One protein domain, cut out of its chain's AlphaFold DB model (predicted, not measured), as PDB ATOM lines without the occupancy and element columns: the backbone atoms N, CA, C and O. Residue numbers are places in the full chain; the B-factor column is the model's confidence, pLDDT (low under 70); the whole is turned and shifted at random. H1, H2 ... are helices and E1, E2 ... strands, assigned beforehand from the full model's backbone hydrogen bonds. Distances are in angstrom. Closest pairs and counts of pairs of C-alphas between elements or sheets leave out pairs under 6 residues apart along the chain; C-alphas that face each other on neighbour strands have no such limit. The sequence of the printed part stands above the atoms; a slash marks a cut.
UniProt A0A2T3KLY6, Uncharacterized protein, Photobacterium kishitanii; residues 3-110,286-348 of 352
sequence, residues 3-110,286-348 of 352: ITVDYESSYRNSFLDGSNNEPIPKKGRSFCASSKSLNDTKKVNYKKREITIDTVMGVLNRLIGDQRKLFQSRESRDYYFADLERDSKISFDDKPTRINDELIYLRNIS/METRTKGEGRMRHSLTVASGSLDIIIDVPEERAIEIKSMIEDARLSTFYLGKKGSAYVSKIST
ATOM      1  N   ILE A   3     112.976 140.981 131.757       98.12
ATOM      2  CA  ILE A   3     113.019 139.624 132.315       98.12
ATOM      3  C   ILE A   3     111.581 139.118 132.429       98.12
ATOM      4  O   ILE A   3     110.796 139.685 133.184       98.12
ATOM      5  N   THR A   4     111.244 138.046 131.719       98.38
ATOM      6  CA  THR A   4     109.939 137.383 131.829       98.38
ATOM      7  C   THR A   4     110.060 136.183 132.762       98.38
ATOM      8  O   THR A   4     110.910 135.309 132.567       98.38
ATOM      9  N   VAL A   5     109.209 136.155 133.785       98.50
ATOM     10  CA  VAL A   5     109.088 135.069 134.759       98.50
ATOM     11  C   VAL A   5     107.734 134.401 134.579       98.50
ATOM     12  O   VAL A   5     106.707 134.992 134.906       98.50
ATOM     13  N   ASP A   6     107.726 133.160 134.113       98.62
ATOM     14  CA  ASP A   6     106.504 132.358 134.072       98.62
ATOM     15  C   ASP A   6     106.277 131.733 135.450       98.62
ATOM     16  O   ASP A   6     107.226 131.309 136.118       98.62
ATOM     17  N   TYR A   7     105.023 131.680 135.893       98.38
ATOM     18  CA  TYR A   7     104.660 131.118 137.185       98.38
ATOM     19  C   TYR A   7     103.354 130.321 137.146       98.38
ATOM     20  O   TYR A   7     102.377 130.689 136.498       98.38
ATOM     21  N   GLU A   8     103.313 129.258 137.943       97.62
ATOM     22  CA  GLU A   8     102.176 128.357 138.101       97.62
ATOM     23  C   GLU A   8     101.813 128.234 139.589       97.62
ATOM     24  O   GLU A   8     102.678 128.170 140.469       97.62
ATOM     25  N   SER A   9     100.513 128.190 139.880       96.38
ATOM     26  CA  SER A   9      99.954 127.950 141.218       96.38
ATOM     27  C   SER A   9     100.513 128.838 142.352       96.38
ATOM     28  O   SER A   9     100.694 128.378 143.483       96.38
ATOM     29  N   SER A  10     100.771 130.121 142.080       97.38
ATOM     30  CA  SER A  10     101.235 131.096 143.079       97.38
ATOM     31  C   SER A  10     100.102 131.495 144.033       97.38
ATOM     32  O   SER A  10      99.034 131.930 143.595       97.38
ATOM     33  N   TYR A  11     100.321 131.370 145.347       97.69
ATOM     34  CA  TYR A  11      99.313 131.724 146.351       97.69
ATOM     35  C   TYR A  11      99.267 133.237 146.567       97.69
ATOM     36  O   TYR A  11     100.246 133.858 146.989       97.69
ATOM     37  N   ARG A  12      98.076 133.816 146.418       97.38
ATOM     38  CA  ARG A  12      97.807 135.255 146.539       97.38
ATOM     39  C   ARG A  12      97.220 135.631 147.906       97.38
ATOM     40  O   ARG A  12      96.414 136.551 148.018       97.38
ATOM     41  N   ASN A  13      97.637 134.953 148.984       96.94
ATOM     42  CA  ASN A  13      97.201 135.268 150.351       96.94
ATOM     43  C   ASN A  13      98.320 135.183 151.409       96.94
ATOM     44  O   ASN A  13      99.244 134.358 151.354       96.94
ATOM     45  N   SER A  14      98.191 135.999 152.461       95.19
ATOM     46  CA  SER A  14      98.997 135.899 153.684       95.19
ATOM     47  C   SER A  14      98.202 135.331 154.859       95.19
ATOM     48  O   SER A  14      97.018 135.603 155.007       95.19
ATOM     49  N   PHE A  15      98.879 134.563 155.716       95.38
ATOM     50  CA  PHE A  15      98.289 133.878 156.881       95.38
ATOM     51  C   PHE A  15      98.931 134.310 158.202       95.38
ATOM     52  O   PHE A  15      98.619 133.765 159.260       95.38
ATOM     53  N   LEU A  16      99.897 135.224 158.115       94.50
ATOM     54  CA  LEU A  16     100.692 135.692 159.235       94.50
ATOM     55  C   LEU A  16     100.428 137.173 159.463       94.50
ATOM     56  O   LEU A  16     100.087 137.923 158.537       94.50
ATOM     57  N   ASP A  17     100.601 137.575 160.712       91.38
ATOM     58  CA  ASP A  17     100.601 138.972 161.109       91.38
ATOM     59  C   ASP A  17     102.000 139.599 161.093       91.38
ATOM     60  O   ASP A  17     102.995 138.884 160.967       91.38
ATOM     61  N   GLY A  18     102.065 140.929 161.191       91.12
ATOM     62  CA  GLY A  18     103.311 141.699 161.078       91.12
ATOM     63  C   GLY A  18     103.843 141.803 159.644       91.12
ATOM     64  O   GLY A  18     103.123 141.525 158.677       91.12
ATOM     65  N   SER A  19     105.110 142.204 159.503       93.00
ATOM     66  CA  SER A  19     105.773 142.386 158.207       93.00
ATOM     67  C   SER A  19     106.770 141.264 157.889       93.00
ATOM     68  O   SER A  19     107.152 140.453 158.735       93.00
ATOM     69  N   ASN A  20     107.140 141.140 156.613       93.56
ATOM     70  CA  ASN A  20     108.288 140.333 156.178       93.56
ATOM     71  C   ASN A  20     109.531 141.193 155.905       93.56
ATOM     72  O   ASN A  20     110.603 140.640 155.664       93.56
ATOM     73  N   ASN A  21     109.372 142.517 155.958       94.12
ATOM     74  CA  ASN A  21     110.418 143.504 155.705       94.12
ATOM     75  C   ASN A  21     111.083 143.982 157.006       94.12
ATOM     76  O   ASN A  21     111.629 145.074 157.054       94.12
ATOM     77  N   GLU A  22     110.995 143.186 158.069       94.38
ATOM     78  CA  GLU A  22     111.566 143.479 159.381       94.38
ATOM     79  C   GLU A  22     112.108 142.187 160.023       94.38
ATOM     80  O   GLU A  22     111.714 141.077 159.620       94.38
ATOM     81  N   PRO A  23     113.003 142.288 161.023       94.56
ATOM     82  CA  PRO A  23     113.482 141.135 161.771       94.56
ATOM     83  C   PRO A  23     112.336 140.302 162.358       94.56
ATOM     84  O   PRO A  23     111.396 140.822 162.956       94.56
ATOM     85  N   ILE A  24     112.423 138.976 162.218       93.56
ATOM     86  CA  ILE A  24     111.396 138.077 162.758       93.56
ATOM     87  C   ILE A  24     111.442 138.133 164.297       93.56
ATOM     88  O   ILE A  24     112.517 137.931 164.868       93.56
ATOM     89  N   PRO A  25     110.300 138.331 164.986       94.50
ATOM     90  CA  PRO A  25     110.255 138.299 166.446       94.50
ATOM     91  C   PRO A  25     110.752 136.966 167.018       94.50
ATOM     92  O   PRO A  25     110.552 135.913 166.413       94.50
ATOM     93  N   LYS A  26     111.306 136.968 168.240       93.38
ATOM     94  CA  LYS A  26     111.841 135.751 168.895       93.38
ATOM     95  C   LYS A  26     110.840 134.588 168.968       93.38
ATOM     96  O   LYS A  26     111.239 133.434 168.891       93.38
ATOM     97  N   LYS A  27     109.543 134.883 169.117       90.94
ATOM     98  CA  LYS A  27     108.458 133.882 169.172       90.94
ATOM     99  C   LYS A  27     107.861 133.543 167.795       90.94
ATOM    100  O   LYS A  27     106.855 132.844 167.723       90.94
ATOM    101  N   GLY A  28     108.456 134.037 166.712       92.31
ATOM    102  CA  GLY A  28     107.888 133.976 165.371       92.31
ATOM    103  C   GLY A  28     106.749 134.977 165.160       92.31
ATOM    104  O   GLY A  28     106.428 135.788 166.027       92.31
ATOM    105  N   ARG A  29     106.143 134.928 163.969       93.25
ATOM    106  CA  ARG A  29     104.964 135.735 163.622       93.25
ATOM    107  C   ARG A  29     103.681 134.998 163.987       93.25
ATOM    108  O   ARG A  29     103.583 133.788 163.793       93.25
ATOM    109  N   SER A  30     102.683 135.742 164.446       92.62
ATOM    110  CA  SER A  30     101.379 135.195 164.820       92.62
ATOM    111  C   SER A  30     100.624 134.646 163.607       92.62
ATOM    112  O   SER A  30     100.496 135.324 162.587       92.62
ATOM    113  N   PHE A  31     100.089 133.430 163.729       93.75
ATOM    114  CA  PHE A  31      99.197 132.826 162.738       93.75
ATOM    115  C   PHE A  31      97.777 133.390 162.888       93.75
ATOM    116  O   PHE A  31      97.160 133.240 163.940       93.75
ATOM    117  N   CYS A  32      97.250 134.025 161.836       93.31
ATOM    118  CA  CYS A  32      95.953 134.714 161.855       93.31
ATOM    119  C   CYS A  32      94.898 134.073 160.937       93.31
ATOM    120  O   CYS A  32      93.863 134.679 160.682       93.31
ATOM    121  N   ALA A  33      95.130 132.848 160.456       94.75
ATOM    122  CA  ALA A  33      94.255 132.166 159.498       94.75
ATOM    123  C   ALA A  33      93.424 131.015 160.104       94.75
ATOM    124  O   ALA A  33      92.965 130.128 159.382       94.75
ATOM    125  N   SER A  34      93.218 131.019 161.427       93.75
ATOM    126  CA  SER A  34      92.253 130.107 162.055       93.75
ATOM    127  C   SER A  34      90.823 130.460 161.633       93.75
ATOM    128  O   SER A  34      90.538 131.636 161.408       93.75
ATOM    129  N   SER A  35      89.894 129.500 161.584       91.75
ATOM    130  CA  SER A  35      88.492 129.790 161.228       91.75
ATOM    131  C   SER A  35      87.866 130.862 162.124       91.75
ATOM    132  O   SER A  35      87.112 131.703 161.646       91.75
ATOM    133  N   LYS A  36      88.212 130.890 163.419       90.88
ATOM    134  CA  LYS A  36      87.763 131.947 164.334       90.88
ATOM    135  C   LYS A  36      88.390 133.299 163.989       90.88
ATOM    136  O   LYS A  36      87.693 134.303 164.005       90.88
ATOM    137  N   SER A  37      89.688 133.325 163.685       92.75
ATOM    138  CA  SER A  37      90.408 134.554 163.332       92.75
ATOM    139  C   SER A  37      89.930 135.140 162.006       92.75
ATOM    140  O   SER A  37      89.753 136.349 161.916       92.75
ATOM    141  N   LEU A  38      89.700 134.308 160.989       93.31
ATOM    142  CA  LEU A  38      89.238 134.752 159.673       93.31
ATOM    143  C   LEU A  38      87.837 135.364 159.723       93.31
ATOM    144  O   LEU A  38      87.587 136.340 159.032       93.31
ATOM    145  N   ASN A  39      86.952 134.817 160.559       88.75
ATOM    146  CA  ASN A  39      85.573 135.291 160.700       88.75
ATOM    147  C   ASN A  39      85.402 136.354 161.807       88.75
ATOM    148  O   ASN A  39      84.275 136.697 162.164       88.75
ATOM    149  N   ASP A  40      86.497 136.864 162.381       88.31
ATOM    150  CA  ASP A  40      86.445 137.950 163.361       88.31
ATOM    151  C   ASP A  40      86.188 139.285 162.652       88.31
ATOM    152  O   ASP A  40      87.083 139.864 162.040       88.31
ATOM    153  N   THR A  41      84.969 139.808 162.762       80.69
ATOM    154  CA  THR A  41      84.564 141.061 162.105       80.69
ATOM    155  C   THR A  41      85.280 142.301 162.640       80.69
ATOM    156  O   THR A  41      85.228 143.351 162.007       80.69
ATOM    157  N   LYS A  42      85.966 142.207 163.789       83.69
ATOM    158  CA  LYS A  42      86.720 143.327 164.370       83.69
ATOM    159  C   LYS A  42      88.123 143.470 163.780       83.69
ATOM    160  O   LYS A  42      88.770 144.486 164.021       83.69
ATOM    161  N   LYS A  43      88.628 142.453 163.071       84.12
ATOM    162  CA  LYS A  43      90.007 142.408 162.572       84.12
ATOM    163  C   LYS A  43      90.058 141.925 161.129       84.12
ATOM    164  O   LYS A  43      89.522 140.877 160.790       84.12
ATOM    165  N   VAL A  44      90.805 142.633 160.288       86.69
ATOM    166  CA  VAL A  44      91.004 142.236 158.887       86.69
ATOM    167  C   VAL A  44      92.098 141.164 158.800       86.69
ATOM    168  O   VAL A  44      93.279 141.459 158.615       86.69
ATOM    169  N   ASN A  45      91.704 139.900 158.975       93.12
ATOM    170  CA  ASN A  45      92.623 138.752 158.968       93.12
ATOM    171  C   ASN A  45      92.681 138.004 157.630       93.12
ATOM    172  O   ASN A  45      93.672 137.323 157.358       93.12
ATOM    173  N   TYR A  46      91.660 138.140 156.782       93.94
ATOM    174  CA  TYR A  46      91.714 137.662 155.405       93.94
ATOM    175  C   TYR A  46      92.572 138.620 154.571       93.94
ATOM    176  O   TYR A  46      92.158 139.733 154.252       93.94
ATOM    177  N   LYS A  47      93.802 138.206 154.250       94.56
ATOM    178  CA  LYS A  47      94.804 139.061 153.594       94.56
ATOM    179  C   LYS A  47      95.064 138.571 152.171       94.56
ATOM    180  O   LYS A  47      95.948 137.734 151.976       94.56
ATOM    181  N   LYS A  48      94.312 139.076 151.188       95.00
ATOM    182  CA  LYS A  48      94.642 138.913 149.758       95.00
ATOM    183  C   LYS A  48      95.900 139.730 149.431       95.00
ATOM    184  O   LYS A  48      96.143 140.765 150.049       95.00
ATOM    185  N   ARG A  49      96.744 139.225 148.536       95.56
ATOM    186  CA  ARG A  49      98.027 139.816 148.146       95.56
ATOM    187  C   ARG A  49      98.159 139.826 146.633       95.56
ATOM    188  O   ARG A  49      97.767 138.874 145.967       95.56
ATOM    189  N   GLU A  50      98.781 140.875 146.135       95.50
ATOM    190  CA  GLU A  50      99.156 141.034 144.735       95.50
ATOM    191  C   GLU A  50     100.680 141.119 144.633       95.50
ATOM    192  O   GLU A  50     101.374 141.217 145.654       95.50
ATOM    193  N   ILE A  51     101.209 141.015 143.415       97.06
ATOM    194  CA  ILE A  51     102.627 141.276 143.186       97.06
ATOM    195  C   ILE A  51     102.860 142.769 143.405       97.06
ATOM    196  O   ILE A  51     102.109 143.613 142.930       97.06
ATOM    197  N   THR A  52     103.888 143.076 144.183       97.56
ATOM    198  CA  THR A  52     104.302 144.442 144.501       97.56
ATOM    199  C   THR A  52     105.771 144.598 144.143       97.56
ATOM    200  O   THR A  52     106.455 143.597 143.899       97.56
ATOM    201  N   ILE A  53     106.277 145.828 144.190       97.50
ATOM    202  CA  ILE A  53     107.702 146.087 143.975       97.50
ATOM    203  C   ILE A  53     108.582 145.277 144.938       97.50
ATOM    204  O   ILE A  53     109.573 144.707 144.506       97.50
ATOM    205  N   ASP A  54     108.177 145.086 146.199       97.62
ATOM    206  CA  ASP A  54     108.908 144.235 147.151       97.62
ATOM    207  C   ASP A  54     109.025 142.783 146.666       97.62
ATOM    208  O   ASP A  54     110.072 142.152 146.810       97.62
ATOM    209  N   THR A  55     107.962 142.238 146.067       97.75
ATOM    210  CA  THR A  55     107.997 140.890 145.486       97.75
ATOM    211  C   THR A  55     108.999 140.835 144.334       97.75
ATOM    212  O   THR A  55     109.810 139.912 144.282       97.75
ATOM    213  N   VAL A  56     108.975 141.833 143.447       98.31
ATOM    214  CA  VAL A  56     109.869 141.929 142.282       98.31
ATOM    215  C   VAL A  56     111.324 142.090 142.709       98.31
ATOM    216  O   VAL A  56     112.181 141.346 142.242       98.31
ATOM    217  N   MET A  57     111.608 142.977 143.662       98.38
ATOM    218  CA  MET A  57     112.956 143.164 144.194       98.38
ATOM    219  C   MET A  57     113.463 141.909 144.897       98.38
ATOM    220  O   MET A  57     114.628 141.546 144.741       98.38
ATOM    221  N   GLY A  58     112.598 141.199 145.626       97.75
ATOM    222  CA  GLY A  58     112.937 139.898 146.197       97.75
ATOM    223  C   GLY A  58     113.329 138.875 145.125       97.75
ATOM    224  O   GLY A  58     114.317 138.163 145.301       97.75
ATOM    225  N   VAL A  59     112.601 138.834 144.004       97.88
ATOM    226  CA  VAL A  59     112.924 137.973 142.854       97.88
ATOM    227  C   VAL A  59     114.258 138.375 142.224       97.88
ATOM    228  O   VAL A  59     115.114 137.512 142.062       97.88
ATOM    229  N   LEU A  60     114.483 139.660 141.937       98.19
ATOM    230  CA  LEU A  60     115.733 140.143 141.336       98.19
ATOM    231  C   LEU A  60     116.959 139.829 142.203       98.19
ATOM    232  O   LEU A  60     117.933 139.274 141.702       98.19
ATOM    233  N   ASN A  61     116.888 140.096 143.513       98.00
ATOM    234  CA  ASN A  61     117.952 139.741 144.459       98.00
ATOM    235  C   ASN A  61     118.207 138.229 144.472       98.00
ATOM    236  O   ASN A  61     119.354 137.782 144.454       98.00
ATOM    237  N   ARG A  62     117.139 137.424 144.451       97.19
ATOM    238  CA  ARG A  62     117.261 135.967 144.448       97.19
ATOM    239  C   ARG A  62     117.877 135.434 143.152       97.19
ATOM    240  O   ARG A  62     118.629 134.458 143.227       97.19
ATOM    241  N   LEU A  63     117.565 136.057 142.010       97.81
ATOM    242  CA  LEU A  63     118.078 135.707 140.682       97.81
ATOM    243  C   LEU A  63     119.578 135.972 140.544       97.81
ATOM    244  O   LEU A  63     120.255 135.152 139.940       97.81
ATOM    245  N   ILE A  64     120.107 137.036 141.155       97.06
ATOM    246  CA  ILE A  64     121.560 137.298 141.201       97.06
ATOM    247  C   ILE A  64     122.281 136.541 142.332       97.06
ATOM    248  O   ILE A  64     123.456 136.777 142.596       97.06
ATOM    249  N   GLY A  65     121.578 135.647 143.033       96.50
ATOM    250  CA  GLY A  65     122.168 134.767 144.040       96.50
ATOM    251  C   GLY A  65     122.200 135.301 145.474       96.50
ATOM    252  O   GLY A  65     122.747 134.606 146.333       96.50
ATOM    253  N   ASP A  66     121.585 136.451 145.788       96.69
ATOM    254  CA  ASP A  66     121.515 136.933 147.175       96.69
ATOM    255  C   ASP A  66     120.689 135.958 148.037       96.69
ATOM    256  O   ASP A  66     119.555 135.592 147.710       96.69
ATOM    257  N   GLN A  67     121.290 135.503 149.138       94.69
ATOM    258  CA  GLN A  67     120.690 134.563 150.093       94.69
ATOM    259  C   GLN A  67     120.077 135.268 151.309       94.69
ATOM    260  O   GLN A  67     119.436 134.628 152.148       94.69
ATOM    261  N   ARG A  68     120.290 136.581 151.445       96.00
ATOM    262  CA  ARG A  68     119.731 137.382 152.535       96.00
ATOM    263  C   ARG A  68     118.252 137.658 152.283       96.00
ATOM    264  O   ARG A  68     117.732 137.524 151.177       96.00
ATOM    265  N   LYS A  69     117.539 138.069 153.331       96.31
ATOM    266  CA  LYS A  69     116.186 138.607 153.153       96.31
ATOM    267  C   LYS A  69     116.270 139.988 152.521       96.31
ATOM    268  O   LYS A  69     117.153 140.758 152.874       96.31
ATOM    269  N   LEU A  70     115.274 140.334 151.706       97.56
ATOM    270  CA  LEU A  70     115.225 141.614 150.997       97.56
ATOM    271  C   LEU A  70     115.493 142.831 151.898       97.56
ATOM    272  O   LEU A  70     116.261 143.705 151.517       97.56
ATOM    273  N   PHE A  71     114.915 142.881 153.105       96.94
ATOM    274  CA  PHE A  71     115.156 144.008 154.017       96.94
ATOM    275  C   PHE A  71     116.625 144.112 154.455       96.94
ATOM    276  O   PHE A  71     117.155 145.210 154.541       96.94
ATOM    277  N   GLN A  72     117.304 142.978 154.652       97.25
ATOM    278  CA  GLN A  72     118.727 142.941 155.001       97.25
ATOM    279  C   GLN A  72     119.592 143.358 153.810       97.25
ATOM    280  O   GLN A  72     120.604 144.028 153.993       97.25
ATOM    281  N   SER A  73     119.197 142.972 152.592       97.38
ATOM    282  CA  SER A  73     119.856 143.432 151.368       97.38
ATOM    283  C   SER A  73     119.730 144.947 151.233       97.38
ATOM    284  O   SER A  73     120.744 145.594 151.027       97.38
ATOM    285  N   ARG A  74     118.540 145.524 151.456       97.38
ATOM    286  CA  ARG A  74     118.306 146.982 151.416       97.38
ATOM    287  C   ARG A  74     119.071 147.769 152.489       97.38
ATOM    288  O   ARG A  74     119.415 148.920 152.258       97.38
ATOM    289  N   GLU A  75     119.337 147.168 153.648       95.94
ATOM    290  CA  GLU A  75     120.146 147.772 154.722       95.94
ATOM    291  C   GLU A  75     121.664 147.671 154.469       95.94
ATOM    292  O   GLU A  75     122.461 148.334 155.138       95.94
ATOM    293  N   SER A  76     122.085 146.836 153.517       95.94
ATOM    294  CA  SER A  76     123.490 146.641 153.164       95.94
ATOM    295  C   SER A  76     124.049 147.863 152.441       95.94
ATOM    296  O   SER A  76     123.425 148.383 151.521       95.94
ATOM    297  N   ARG A  77     125.281 148.267 152.780       94.00
ATOM    298  CA  ARG A  77     125.985 149.353 152.069       94.00
ATOM    299  C   ARG A  77     126.171 149.039 150.584       94.00
ATOM    300  O   ARG A  77     125.964 149.907 149.748       94.00
ATOM    301  N   ASP A  78     126.462 147.777 150.283       94.94
ATOM    302  CA  ASP A  78     126.733 147.300 148.923       94.94
ATOM    303  C   ASP A  78     125.481 146.681 148.271       94.94
ATOM    304  O   ASP A  78     125.541 145.636 147.623       94.94
ATOM    305  N   TYR A  79     124.301 147.259 148.517       97.75
ATOM    306  CA  TYR A  79     123.065 146.777 147.905       97.75
ATOM    307  C   TYR A  79     123.078 147.028 146.390       97.75
ATOM    308  O   TYR A  79     122.933 148.159 145.936       97.75
ATOM    309  N   TYR A  80     123.222 145.954 145.606       97.56
ATOM    310  CA  TYR A  80     123.435 146.023 144.155       97.56
ATOM    311  C   TYR A  80     122.348 146.792 143.384       97.56
ATOM    312  O   TYR A  80     122.656 147.466 142.408       97.56
ATOM    313  N   PHE A  81     121.086 146.704 143.817       97.75
ATOM    314  CA  PHE A  81     119.956 147.379 143.166       97.75
ATOM    315  C   PHE A  81     119.589 148.730 143.813       97.75
ATOM    316  O   PHE A  81     118.528 149.272 143.508       97.75
ATOM    317  N   ALA A  82     120.414 149.276 144.716       97.25
ATOM    318  CA  ALA A  82     120.072 150.472 145.493       97.25
ATOM    319  C   ALA A  82     119.757 151.697 144.627       97.25
ATOM    320  O   ALA A  82     118.796 152.416 144.895       97.25
ATOM    321  N   ASP A  83     120.573 151.948 143.609       96.75
ATOM    322  CA  ASP A  83     120.410 153.050 142.665       96.75
ATOM    323  C   ASP A  83     119.202 152.832 141.750       96.75
ATOM    324  O   ASP A  83     118.385 153.734 141.597       96.75
ATOM    325  N   LEU A  84     119.034 151.619 141.219       96.56
ATOM    326  CA  LEU A  84     117.911 151.278 140.342       96.56
ATOM    327  C   LEU A  84     116.559 151.376 141.058       96.56
ATOM    328  O   LEU A  84     115.587 151.858 140.477       96.56
ATOM    329  N   GLU A  85     116.494 150.945 142.318       95.06
ATOM    330  CA  GLU A  85     115.287 151.032 143.138       95.06
ATOM    331  C   GLU A  85     114.996 152.478 143.570       95.06
ATOM    332  O   GLU A  85     113.859 152.933 143.450       95.06
ATOM    333  N   ARG A  86     116.017 153.232 144.007       95.62
ATOM    334  CA  ARG A  86     115.873 154.648 144.392       95.62
ATOM    335  C   ARG A  86     115.421 155.518 143.222       95.62
ATOM    336  O   ARG A  86     114.549 156.365 143.394       95.62
ATOM    337  N   ASP A  87     115.992 155.291 142.045       96.31
ATOM    338  CA  ASP A  87     115.723 156.087 140.850       96.31
ATOM    339  C   ASP A  87     114.484 155.569 140.081       96.31
ATOM    340  O   ASP A  87     114.199 156.037 138.982       96.31
ATOM    341  N   SER A  88     113.727 154.616 140.653       95.50
ATOM    342  CA  SER A  88     112.492 154.046 140.081       95.50
ATOM    343  C   SER A  88     112.658 153.465 138.670       95.50
ATOM    344  O   SER A  88     111.740 153.500 137.855       95.50
ATOM    345  N   LYS A  89     113.827 152.881 138.387       97.25
ATOM    346  CA  LYS A  89     114.172 152.277 137.088       97.25
ATOM    347  C   LYS A  89     113.633 150.860 136.907       97.25
ATOM    348  O   LYS A  89     113.919 150.220 135.900       97.25
ATOM    349  N   ILE A  90     112.895 150.342 137.886       97.75
ATOM    350  CA  ILE A  90     112.335 148.991 137.870       97.75
ATOM    351  C   ILE A  90     110.815 149.102 137.883       97.75
ATOM    352  O   ILE A  90     110.225 149.599 138.842       97.75
ATOM    353  N   SER A  91     110.183 148.601 136.829       97.94
ATOM    354  CA  SER A  91     108.735 148.452 136.726       97.94
ATOM    355  C   SER A  91     108.382 147.009 136.376       97.94
ATOM    356  O   SER A  91     109.252 146.191 136.066       97.94
ATOM    357  N   PHE A  92     107.109 146.649 136.505       98.38
ATOM    358  CA  PHE A  92     106.661 145.294 136.221       98.38
ATOM    359  C   PHE A  92     105.214 145.260 135.743       98.38
ATOM    360  O   PHE A  92     104.427 146.146 136.070       98.38
ATOM    361  N   ASP A  93     104.878 144.203 135.012       98.19
ATOM    362  CA  ASP A  93     103.531 143.901 134.542       98.19
ATOM    363  C   ASP A  93     103.186 142.442 134.877       98.19
ATOM    364  O   ASP A  93     103.816 141.505 134.376       98.19
ATOM    365  N   ASP A  94     102.227 142.251 135.787       98.19
ATOM    366  CA  ASP A  94     101.738 140.934 136.206       98.19
ATOM    367  C   ASP A  94     100.575 140.513 135.302       98.19
ATOM    368  O   ASP A  94      99.507 141.125 135.327       98.19
ATOM    369  N   LYS A  95     100.772 139.441 134.530       97.94
ATOM    370  CA  LYS A  95      99.851 138.941 133.501       97.94
ATOM    371  C   LYS A  95      99.320 137.555 133.881       97.94
ATOM    372  O   LYS A  95      99.684 136.554 133.252       97.94
ATOM    373  N   PRO A  96      98.469 137.442 134.919       97.12
ATOM    374  CA  PRO A  96      97.851 136.171 135.263       97.12
ATOM    375  C   PRO A  96      96.936 135.713 134.119       97.12
ATOM    376  O   PRO A  96      95.996 136.407 133.740       97.12
ATOM    377  N   THR A  97      97.184 134.519 133.590       97.31
ATOM    378  CA  THR A  97      96.337 133.868 132.579       97.31
ATOM    379  C   THR A  97      95.228 133.039 133.217       97.31
ATOM    380  O   THR A  97      94.190 132.804 132.600       97.31
ATOM    381  N   ARG A  98      95.419 132.606 134.470       96.56
ATOM    382  CA  ARG A  98      94.436 131.840 135.238       96.56
ATOM    383  C   ARG A  98      94.414 132.296 136.690       96.56
ATOM    384  O   ARG A  98      95.456 132.349 137.343       96.56
ATOM    385  N   ILE A  99      93.218 132.570 137.204       96.75
ATOM    386  CA  ILE A  99      92.975 132.883 138.615       96.75
ATOM    387  C   ILE A  99      91.862 131.968 139.106       96.75
ATOM    388  O   ILE A  99      90.745 132.026 138.600       96.75
ATOM    389  N   ASN A 100      92.182 131.139 140.095       95.56
ATOM    390  CA  ASN A 100      91.253 130.196 140.699       95.56
ATOM    391  C   ASN A 100      91.116 130.473 142.195       95.56
ATOM    392  O   ASN A 100      92.053 130.945 142.841       95.56
ATOM    393  N   ASP A 101      89.964 130.102 142.741       95.81
ATOM    394  CA  ASP A 101      89.722 130.059 144.175       95.81
ATOM    395  C   ASP A 101      89.781 128.601 144.652       95.81
ATOM    396  O   ASP A 101      89.047 127.739 144.166       95.81
ATOM    397  N   GLU A 102      90.674 128.315 145.598       95.12
ATOM    398  CA  GLU A 102      90.944 126.972 146.101       95.12
ATOM    399  C   GLU A 102      90.686 126.863 147.607       95.12
ATOM    400  O   GLU A 102      91.116 127.685 148.425       95.12
ATOM    401  N   LEU A 103      90.020 125.777 148.006       95.25
ATOM    402  CA  LEU A 103      89.883 125.420 149.411       95.25
ATOM    403  C   LEU A 103      91.068 124.555 149.838       95.25
ATOM    404  O   LEU A 103      91.135 123.370 149.521       95.25
ATOM    405  N   ILE A 104      91.976 125.137 150.616       95.25
ATOM    406  CA  ILE A 104      93.135 124.419 151.152       95.25
ATOM    407  C   ILE A 104      93.011 124.185 152.655       95.25
ATOM    408  O   ILE A 104      92.471 125.018 153.386       95.25
ATOM    409  N   TYR A 105      93.564 123.076 153.143       96.88
ATOM    410  CA  TYR A 105      93.704 122.834 154.577       96.88
ATOM    411  C   TYR A 105      95.036 123.404 155.079       96.88
ATOM    412  O   TYR A 105      96.112 122.907 154.737       96.88
ATOM    413  N   LEU A 106      94.977 124.454 155.901       95.69
ATOM    414  CA  LEU A 106      96.157 125.056 156.515       95.69
ATOM    415  C   LEU A 106      96.448 124.413 157.864       95.69
ATOM    416  O   LEU A 106      95.556 124.257 158.695       95.69
ATOM    417  N   ARG A 107      97.724 124.104 158.109       95.31
ATOM    418  CA  ARG A 107      98.189 123.670 159.428       95.31
ATOM    419  C   ARG A 107      98.191 124.844 160.401       95.31
ATOM    420  O   ARG A 107      98.687 125.921 160.081       95.31
ATOM    421  N   ASN A 108      97.691 124.598 161.605       92.38
ATOM    422  CA  ASN A 108      97.752 125.533 162.713       92.38
ATOM    423  C   ASN A 108      98.868 125.103 163.673       92.38
ATOM    424  O   ASN A 108      98.769 124.078 164.341       92.38
ATOM    425  N   ILE A 109      99.930 125.906 163.740       87.19
ATOM    426  CA  ILE A 109     101.107 125.644 164.582       87.19
ATOM    427  C   ILE A 109     101.066 126.380 165.928       87.19
ATOM    428  O   ILE A 109     102.021 126.305 166.692       87.19
ATOM    429  N   SER A 110      99.971 127.083 166.241       86.69
ATOM    430  CA  SER A 110      99.827 127.816 167.512       86.69
ATOM    431  C   SER A 110      99.652 126.910 168.735       86.69
ATOM    432  O   SER A 110      99.775 127.382 169.860       86.69
ATOM    433  N   MET A 286      86.886 132.067 154.744       93.81
ATOM    434  CA  MET A 286      86.158 133.133 155.423       93.81
ATOM    435  C   MET A 286      84.741 133.179 154.868       93.81
ATOM    436  O   MET A 286      84.545 133.179 153.653       93.81
ATOM    437  N   GLU A 287      83.755 133.229 155.754       89.81
ATOM    438  CA  GLU A 287      82.357 133.334 155.375       89.81
ATOM    439  C   GLU A 287      81.754 134.603 155.958       89.81
ATOM    440  O   GLU A 287      81.737 134.811 157.170       89.81
ATOM    441  N   THR A 288      81.231 135.449 155.083       86.31
ATOM    442  CA  THR A 288      80.595 136.710 155.454       86.31
ATOM    443  C   THR A 288      79.125 136.678 155.055       86.31
ATOM    444  O   THR A 288      78.701 135.924 154.174       86.31
ATOM    445  N   ARG A 289      78.303 137.456 155.760       85.38
ATOM    446  CA  ARG A 289      76.902 137.676 155.398       85.38
ATOM    447  C   ARG A 289      76.719 139.140 155.053       85.38
ATOM    448  O   ARG A 289      76.814 139.985 155.942       85.38
ATOM    449  N   THR A 290      76.416 139.413 153.793       81.00
ATOM    450  CA  THR A 290      76.133 140.763 153.304       81.00
ATOM    451  C   THR A 290      74.633 140.893 153.065       81.00
ATOM    452  O   THR A 290      73.991 140.002 152.501       81.00
ATOM    453  N   LYS A 291      74.035 141.993 153.534       80.44
ATOM    454  CA  LYS A 291      72.605 142.259 153.340       80.44
ATOM    455  C   LYS A 291      72.330 142.413 151.840       80.44
ATOM    456  O   LYS A 291      72.914 143.282 151.212       80.44
ATOM    457  N   GLY A 292      71.445 141.584 151.290       84.31
ATOM    458  CA  GLY A 292      71.098 141.575 149.860       84.31
ATOM    459  C   GLY A 292      71.807 140.489 149.045       84.31
ATOM    460  O   GLY A 292      71.189 139.930 148.151       84.31
ATOM    461  N   GLU A 293      73.040 140.119 149.399       77.50
ATOM    462  CA  GLU A 293      73.839 139.125 148.650       77.50
ATOM    463  C   GLU A 293      73.851 137.738 149.310       77.50
ATOM    464  O   GLU A 293      74.172 136.732 148.682       77.50
ATOM    465  N   GLY A 294      73.474 137.650 150.589       86.62
ATOM    466  CA  GLY A 294      73.440 136.385 151.313       86.62
ATOM    467  C   GLY A 294      74.810 135.984 151.866       86.62
ATOM    468  O   GLY A 294      75.532 136.811 152.425       86.62
ATOM    469  N   ARG A 295      75.127 134.683 151.819       86.00
ATOM    470  CA  ARG A 295      76.364 134.110 152.377       86.00
ATOM    471  C   ARG A 295      77.456 134.116 151.309       86.00
ATOM    472  O   ARG A 295      77.386 133.337 150.364       86.00
ATOM    473  N   MET A 296      78.478 134.932 151.520       86.75
ATOM    474  CA  MET A 296      79.665 135.022 150.675       86.75
ATOM    475  C   MET A 296      80.778 134.143 151.248       86.75
ATOM    476  O   MET A 296      80.945 134.044 152.467       86.75
ATOM    477  N   ARG A 297      81.528 133.476 150.369       90.25
ATOM    478  CA  ARG A 297      82.650 132.596 150.718       90.25
ATOM    479  C   ARG A 297      83.917 133.118 150.063       90.25
ATOM    480  O   ARG A 297      83.951 133.289 148.853       90.25
ATOM    481  N   HIS A 298      84.959 133.315 150.859       92.75
ATOM    482  CA  HIS A 298      86.276 133.727 150.388       92.75
ATOM    483  C   HIS A 298      87.291 132.644 150.751       92.75
ATOM    484  O   HIS A 298      87.429 132.289 151.925       92.75
ATOM    485  N   SER A 299      87.981 132.107 149.748       95.25
ATOM    486  CA  SER A 299      88.969 131.034 149.910       95.25
ATOM    487  C   SER A 299      90.360 131.497 149.466       95.25
ATOM    488  O   SER A 299      90.638 132.695 149.470       95.25
ATOM    489  N   LEU A 300      91.289 130.585 149.194       97.00
ATOM    490  CA  LEU A 300      92.622 130.965 148.742       97.00
ATOM    491  C   LEU A 300      92.571 131.353 147.264       97.00
ATOM    492  O   LEU A 300      92.149 130.546 146.451       97.00
ATOM    493  N   THR A 301      93.094 132.518 146.900       97.44
ATOM    494  CA  THR A 301      93.293 132.859 145.490       97.44
ATOM    495  C   THR A 301      94.630 132.294 145.009       97.44
ATOM    496  O   THR A 301      95.680 132.540 145.616       97.44
ATOM    497  N   VAL A 302      94.601 131.559 143.902       97.56
ATOM    498  CA  VAL A 302      95.765 130.951 143.254       97.56
ATOM    499  C   VAL A 302      95.864 131.476 141.826       97.56
ATOM    500  O   VAL A 302      94.893 131.423 141.077       97.56
ATOM    501  N   ALA A 303      97.033 131.998 141.456       97.88
ATOM    502  CA  ALA A 303      97.268 132.592 140.142       97.88
ATOM    503  C   ALA A 303      98.338 131.829 139.354       97.88
ATOM    504  O   ALA A 303      99.284 131.277 139.921       97.88
ATOM    505  N   SER A 304      98.200 131.811 138.035       98.31
ATOM    506  CA  SER A 304      99.184 131.290 137.079       98.31
ATOM    507  C   SER A 304      99.244 132.227 135.877       98.31
ATOM    508  O   SER A 304      98.221 132.819 135.533       98.31
ATOM    509  N   GLY A 305     100.417 132.410 135.280       98.19
ATOM    510  CA  GLY A 305     100.637 133.377 134.208       98.19
ATOM    511  C   GLY A 305     102.104 133.757 134.072       98.19
ATOM    512  O   GLY A 305     102.985 132.950 134.363       98.19
ATOM    513  N   SER A 306     102.360 134.988 133.647       98.19
ATOM    514  CA  SER A 306     103.713 135.527 133.528       98.19
ATOM    515  C   SER A 306     103.843 136.884 134.210       98.19
ATOM    516  O   SER A 306     102.867 137.603 134.414       98.19
ATOM    517  N   LEU A 307     105.061 137.212 134.615       98.56
ATOM    518  CA  LEU A 307     105.449 138.488 135.187       98.56
ATOM    519  C   LEU A 307     106.581 139.048 134.334       98.56
ATOM    520  O   LEU A 307     107.665 138.467 134.285       98.56
ATOM    521  N   ASP A 308     106.337 140.187 133.702       98.56
ATOM    522  CA  ASP A 308     107.362 140.922 132.974       98.56
ATOM    523  C   ASP A 308     107.991 141.956 133.906       98.56
ATOM    524  O   ASP A 308     107.301 142.823 134.432       98.56
ATOM    525  N   ILE A 309     109.301 141.863 134.125       98.44
ATOM    526  CA  ILE A 309     110.086 142.816 134.912       98.44
ATOM    527  C   ILE A 309     110.915 143.654 133.946       98.44
ATOM    528  O   ILE A 309     111.747 143.129 133.199       98.44
ATOM    529  N   ILE A 310     110.701 144.962 133.975       98.12
ATOM    530  CA  ILE A 310     111.332 145.933 133.090       98.12
ATOM    531  C   ILE A 310     112.345 146.722 133.914       98.12
ATOM    532  O   ILE A 310     112.006 147.306 134.941       98.12
ATOM    533  N   ILE A 311     113.597 146.721 133.464       97.50
ATOM    534  CA  ILE A 311     114.701 147.436 134.106       97.50
ATOM    535  C   ILE A 311     115.257 148.444 133.099       97.50
ATOM    536  O   ILE A 311     115.824 148.052 132.072       97.50
ATOM    537  N   ASP A 312     115.082 149.729 133.386       96.81
ATOM    538  CA  ASP A 312     115.554 150.841 132.565       96.81
ATOM    539  C   ASP A 312     117.042 151.111 132.820       96.81
ATOM    540  O   ASP A 312     117.439 151.877 133.701       96.81
ATOM    541  N   VAL A 313     117.883 150.393 132.077       95.69
ATOM    542  CA  VAL A 313     119.341 150.481 132.154       95.69
ATOM    543  C   VAL A 313     119.964 150.401 130.760       95.69
ATOM    544  O   VAL A 313     119.392 149.745 129.880       95.69
ATOM    545  N   PRO A 314     121.155 151.004 130.563       95.62
ATOM    546  CA  PRO A 314     121.939 150.828 129.345       95.62
ATOM    547  C   PRO A 314     122.254 149.356 129.063       95.62
ATOM    548  O   PRO A 314     122.304 148.527 129.976       95.62
ATOM    549  N   GLU A 315     122.519 149.040 127.796       95.06
ATOM    550  CA  GLU A 315     122.768 147.669 127.341       95.06
ATOM    551  C   GLU A 315     123.936 146.996 128.079       95.06
ATOM    552  O   GLU A 315     123.821 145.836 128.468       95.06
ATOM    553  N   GLU A 316     125.014 147.729 128.367       95.50
ATOM    554  CA  GLU A 316     126.166 147.218 129.125       95.50
ATOM    555  C   GLU A 316     125.758 146.700 130.514       95.50
ATOM    556  O   GLU A 316     126.074 145.570 130.889       95.50
ATOM    557  N   ARG A 317     124.960 147.486 131.247       95.69
ATOM    558  CA  ARG A 317     124.447 147.110 132.571       95.69
ATOM    559  C   ARG A 317     123.420 145.977 132.478       95.69
ATOM    560  O   ARG A 317     123.345 145.138 133.372       95.69
ATOM    561  N   ALA A 318     122.647 145.914 131.392       97.12
ATOM    562  CA  ALA A 318     121.736 144.800 131.135       97.12
ATOM    563  C   ALA A 318     122.486 143.475 130.908       97.12
ATOM    564  O   ALA A 318     122.044 142.428 131.387       97.12
ATOM    565  N   ILE A 319     123.615 143.514 130.193       97.06
ATOM    566  CA  ILE A 319     124.492 142.355 129.969       97.06
ATOM    567  C   ILE A 319     125.123 141.900 131.288       97.06
ATOM    568  O   ILE A 319     125.115 140.703 131.569       97.06
ATOM    569  N   GLU A 320     125.590 142.832 132.122       97.44
ATOM    570  CA  GLU A 320     126.122 142.525 133.456       97.44
ATOM    571  C   GLU A 320     125.086 141.798 134.325       97.44
ATOM    572  O   GLU A 320     125.359 140.710 134.831       97.44
ATOM    573  N   ILE A 321     123.862 142.337 134.435       97.38
ATOM    574  CA  ILE A 321     122.785 141.701 135.213       97.38
ATOM    575  C   ILE A 321     122.476 140.306 134.663       97.38
ATOM    576  O   ILE A 321     122.311 139.363 135.434       97.38
ATOM    577  N   LYS A 322     122.415 140.150 133.335       97.50
ATOM    578  CA  LYS A 322     122.195 138.845 132.708       97.50
ATOM    579  C   LYS A 322     123.301 137.848 133.081       97.50
ATOM    580  O   LYS A 322     122.964 136.735 133.476       97.50
ATOM    581  N   SER A 323     124.572 138.249 133.010       97.69
ATOM    582  CA  SER A 323     125.705 137.397 133.404       97.69
ATOM    583  C   SER A 323     125.580 136.963 134.861       97.69
ATOM    584  O   SER A 323     125.662 135.777 135.150       97.69
ATOM    585  N   MET A 324     125.271 137.892 135.775       97.88
ATOM    586  CA  MET A 324     125.083 137.566 137.194       97.88
ATOM    587  C   MET A 324     123.973 136.529 137.421       97.88
ATOM    588  O   MET A 324     124.110 135.659 138.278       97.88
ATOM    589  N   ILE A 325     122.875 136.605 136.660       97.44
ATOM    590  CA  ILE A 325     121.775 135.631 136.741       97.44
ATOM    591  C   ILE A 325     122.223 134.254 136.231       97.44
ATOM    592  O   ILE A 325     121.937 133.233 136.865       97.44
ATOM    593  N   GLU A 326     122.927 134.213 135.098       96.25
ATOM    594  CA  GLU A 326     123.452 132.974 134.510       96.25
ATOM    595  C   GLU A 326     124.498 132.313 135.427       96.25
ATOM    596  O   GLU A 326     124.458 131.097 135.636       96.25
ATOM    597  N   ASP A 327     125.359 133.112 136.058       97.38
ATOM    598  CA  ASP A 327     126.385 132.663 137.002       97.38
ATOM    599  C   ASP A 327     125.787 132.160 138.324       97.38
ATOM    600  O   ASP A 327     126.271 131.177 138.895       97.38
ATOM    601  N   ALA A 328     124.691 132.767 138.793       96.75
ATOM    602  CA  ALA A 328     123.973 132.335 139.993       96.75
ATOM    603  C   ALA A 328     123.217 131.002 139.811       96.75
ATOM    604  O   ALA A 328     122.882 130.347 140.805       96.75
ATOM    605  N   ARG A 329     122.951 130.589 138.562       93.06
ATOM    606  CA  ARG A 329     122.363 129.286 138.182       93.06
ATOM    607  C   ARG A 329     121.060 128.933 138.909       93.06
ATOM    608  O   ARG A 329     120.814 127.770 139.246       93.06
ATOM    609  N   LEU A 330     120.197 129.918 139.151       93.12
ATOM    610  CA  LEU A 330     118.881 129.661 139.730       93.12
ATOM    611  C   LEU A 330     117.901 129.170 138.656       93.12
ATOM    612  O   LEU A 330     117.531 129.924 137.764       93.12
ATOM    613  N   SER A 331     117.442 127.923 138.768       89.81
ATOM    614  CA  SER A 331     116.514 127.320 137.801       89.81
ATOM    615  C   SER A 331     115.041 127.613 138.105       89.81
ATOM    616  O   SER A 331     114.307 128.090 137.244       89.81
ATOM    617  N   THR A 332     114.598 127.339 139.334       95.12
ATOM    618  CA  THR A 332     113.195 127.479 139.757       95.12
ATOM    619  C   THR A 332     113.092 128.076 141.152       95.12
ATOM    620  O   THR A 332     113.909 127.781 142.026       95.12
ATOM    621  N   PHE A 333     112.057 128.872 141.391       96.62
ATOM    622  CA  PHE A 333     111.787 129.511 142.677       96.62
ATOM    623  C   PHE A 333     110.282 129.701 142.896       96.62
ATOM    624  O   PHE A 333     109.464 129.366 142.048       96.62
ATOM    625  N   TYR A 334     109.894 130.214 144.063       96.38
ATOM    626  CA  TYR A 334     108.506 130.586 144.339       96.38
ATOM    627  C   TYR A 334     108.291 132.070 144.069       96.38
ATOM    628  O   TYR A 334     109.063 132.899 144.550       96.38
ATOM    629  N   LEU A 335     107.204 132.415 143.377       96.00
ATOM    630  CA  LEU A 335     106.767 133.799 143.225       96.00
ATOM    631  C   LEU A 335     105.753 134.143 144.321       96.00
ATOM    632  O   LEU A 335     104.629 133.637 144.336       96.00
ATOM    633  N   GLY A 336     106.160 134.983 145.275       92.31
ATOM    634  CA  GLY A 336     105.355 135.320 146.450       92.31
ATOM    635  C   GLY A 336     105.317 134.183 147.477       92.31
ATOM    636  O   GLY A 336     106.174 134.109 148.358       92.31
ATOM    637  N   LYS A 337     104.306 133.305 147.408       93.69
ATOM    638  CA  LYS A 337     104.148 132.166 148.330       93.69
ATOM    639  C   LYS A 337     103.742 130.898 147.584       93.69
ATOM    640  O   LYS A 337     102.693 130.881 146.953       93.69
ATOM    641  N   LYS A 338     104.503 129.810 147.791       94.19
ATOM    642  CA  LYS A 338     104.306 128.507 147.119       94.19
ATOM    643  C   LYS A 338     104.164 128.675 145.588       94.19
ATOM    644  O   LYS A 338     104.480 129.736 145.057       94.19
ATOM    645  N   GLY A 339     103.756 127.623 144.885       92.44
ATOM    646  CA  GLY A 339     103.729 127.587 143.421       92.44
ATOM    647  C   GLY A 339     105.075 127.188 142.829       92.44
ATOM    648  O   GLY A 339     105.916 126.634 143.529       92.44
ATOM    649  N   SER A 340     105.273 127.455 141.548       96.81
ATOM    650  CA  SER A 340     106.551 127.300 140.854       96.81
ATOM    651  C   SER A 340     106.715 128.464 139.892       96.81
ATOM    652  O   SER A 340     105.741 128.875 139.273       96.81
ATOM    653  N   ALA A 341     107.915 129.011 139.786       98.12
ATOM    654  CA  ALA A 341     108.248 130.077 138.862       98.12
ATOM    655  C   ALA A 341     109.658 129.869 138.306       98.12
ATOM    656  O   ALA A 341     110.531 129.333 138.997       98.12
ATOM    657  N   TYR A 342     109.876 130.295 137.068       98.06
ATOM    658  CA  TYR A 342     111.171 130.239 136.395       98.06
ATOM    659  C   TYR A 342     111.308 131.403 135.414       98.06
ATOM    660  O   TYR A 342     110.318 131.966 134.950       98.06
ATOM    661  N   VAL A 343     112.547 131.776 135.097       98.00
ATOM    662  CA  VAL A 343     112.811 132.789 134.069       98.00
ATOM    663  C   VAL A 343     112.660 132.134 132.702       98.00
ATOM    664  O   VAL A 343     113.423 131.232 132.363       98.00
ATOM    665  N   SER A 344     111.677 132.575 131.922       97.00
ATOM    666  CA  SER A 344     111.406 132.043 130.585       97.00
ATOM    667  C   SER A 344     112.143 132.815 129.494       97.00
ATOM    668  O   SER A 344     112.498 132.248 128.459       97.00
ATOM    669  N   LYS A 345     112.418 134.107 129.721       96.94
ATOM    670  CA  LYS A 345     113.102 134.964 128.749       96.94
ATOM    671  C   LYS A 345     113.869 136.099 129.421       96.94
ATOM    672  O   LYS A 345     113.367 136.739 130.338       96.94
ATOM    673  N   ILE A 346     115.058 136.401 128.896       96.81
ATOM    674  CA  ILE A 346     115.823 137.612 129.220       96.81
ATOM    675  C   ILE A 346     116.171 138.333 127.916       96.81
ATOM    676  O   ILE A 346     116.754 137.738 127.011       96.81
ATOM    677  N   SER A 347     115.834 139.619 127.823       95.75
ATOM    678  CA  SER A 347     116.192 140.498 126.705       95.75
ATOM    679  C   SER A 347     117.002 141.693 127.202       95.75
ATOM    680  O   SER A 347     116.520 142.494 128.004       95.75
ATOM    681  N   THR A 348     118.229 141.838 126.696       91.81
ATOM    682  CA  THR A 348     119.132 142.956 127.027       91.81
ATOM    683  C   THR A 348     118.926 144.176 126.133       91.81
ATOM    684  O   THR A 348     119.276 145.279 126.537       91.81
TER     685      THR A 348
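What this domain is: This is residues 3 to 110 and 286 to 348 of the 352 residues of an uncharacterized protein of Photobacterium kishitanii (UniProt A0A2T3KLY6). Look for a twisted wall of four long strands, E2 E6 E1 E7, with H2 crossing one face and H5 packed near the E7 edge. At the far end of the longest axis from H5 lies the hairpin of E4 and E5, and E5 runs on into E6. Long loops, residues 12 to 34 and 39 to 52, lead from E1 through H1 to H2. The printed part has 171 residues, with five named helices and seven named strands in the order E1 H1 H2 H3 H4 E2 E3 E4 E5 E6 H5 E7; the four-stranded sheet is antiparallel and the class is mixed, helices and strands. It is only just compact, close to loose, with a radius of gyration of the C-alphas of 18.5 A and spans of 58 by 39 by 28 A.

Where its parts are: Find C-alpha 3 at (113.019, 139.624, 132.315); from there E1 runs to residue 11, over 21.1 A, and bends by 78 degrees at residue 8. Next come H1, residues 35 to 38, H2, residues 53 to 63, 15.0 A long, H3, residues 70 to 75, and H4, residues 82 to 86. E2, residues 90 to 102, covers 31.8 A and bends by 69 degrees at residue 97; E3, residues 105 to 107, follows. Beyond the cut, find C-alpha 286 at (86.158, 133.133, 155.423), where E4 runs to residue 290, then E5, residues 294 to 298. E6, residues 300 to 311, covers 31.2 A and bends by 66 degrees at residue 305. H5, residues 315 to 328, is 19.9 A long, and E7, residues 340 to 347, 21.6 A long, ends at (116.192, 140.498, 126.705).

How they stand to each other: Start at the sheet, whose edge strands are E2 and E7. E2 and E6 are antiparallel, with N 93 and O 308 2.8 A apart; E6 and E1 have N 5 and O 307 at 2.8 A, and E1 and E7 have N 4 and O 345 at 2.9 A. H2 and H5 on one face make two layers with it. H2 has a height over the sheet of 8.7 A and runs across the strands, at 70 degrees to E1 on the local plane. E6, H5 and E7 form a split strand-helix-strand unit, two strands running the same way with E1 between them, and its crossover is right-handed. H2 and H3 touch, about perpendicular at 89 degrees, closest at the C-alphas of Gly 58 and Leu 70, 5.6 A. H4 is only just not on the sheet, with 4 pairs of C-alphas within 10 A. The hairpin of E4 and E5 has N 288 and O 296 3.0 A apart; E3 pairs with no named strand. The C-alphas of Leu 38 in H1 and Met 286 in E4 are 5.5 A apart. Every O i to N i+4 pair is within hydrogen-bond range in H2, H3, H4 and H5; H1 is too short for such a pair.

The domain as a whole: The two C-alphas farthest apart, of Gly 292 and Glu 316, are 59.1 A apart. Residues 111 to 285 are not printed, and C-alphas 110 and 286 lie 19.0 A apart across the cut. The links E1 to H1, H1 to H2 and H5 to E7 are long. The mean pLDDT of the printed part is 94.8, and no printed residue is under 70.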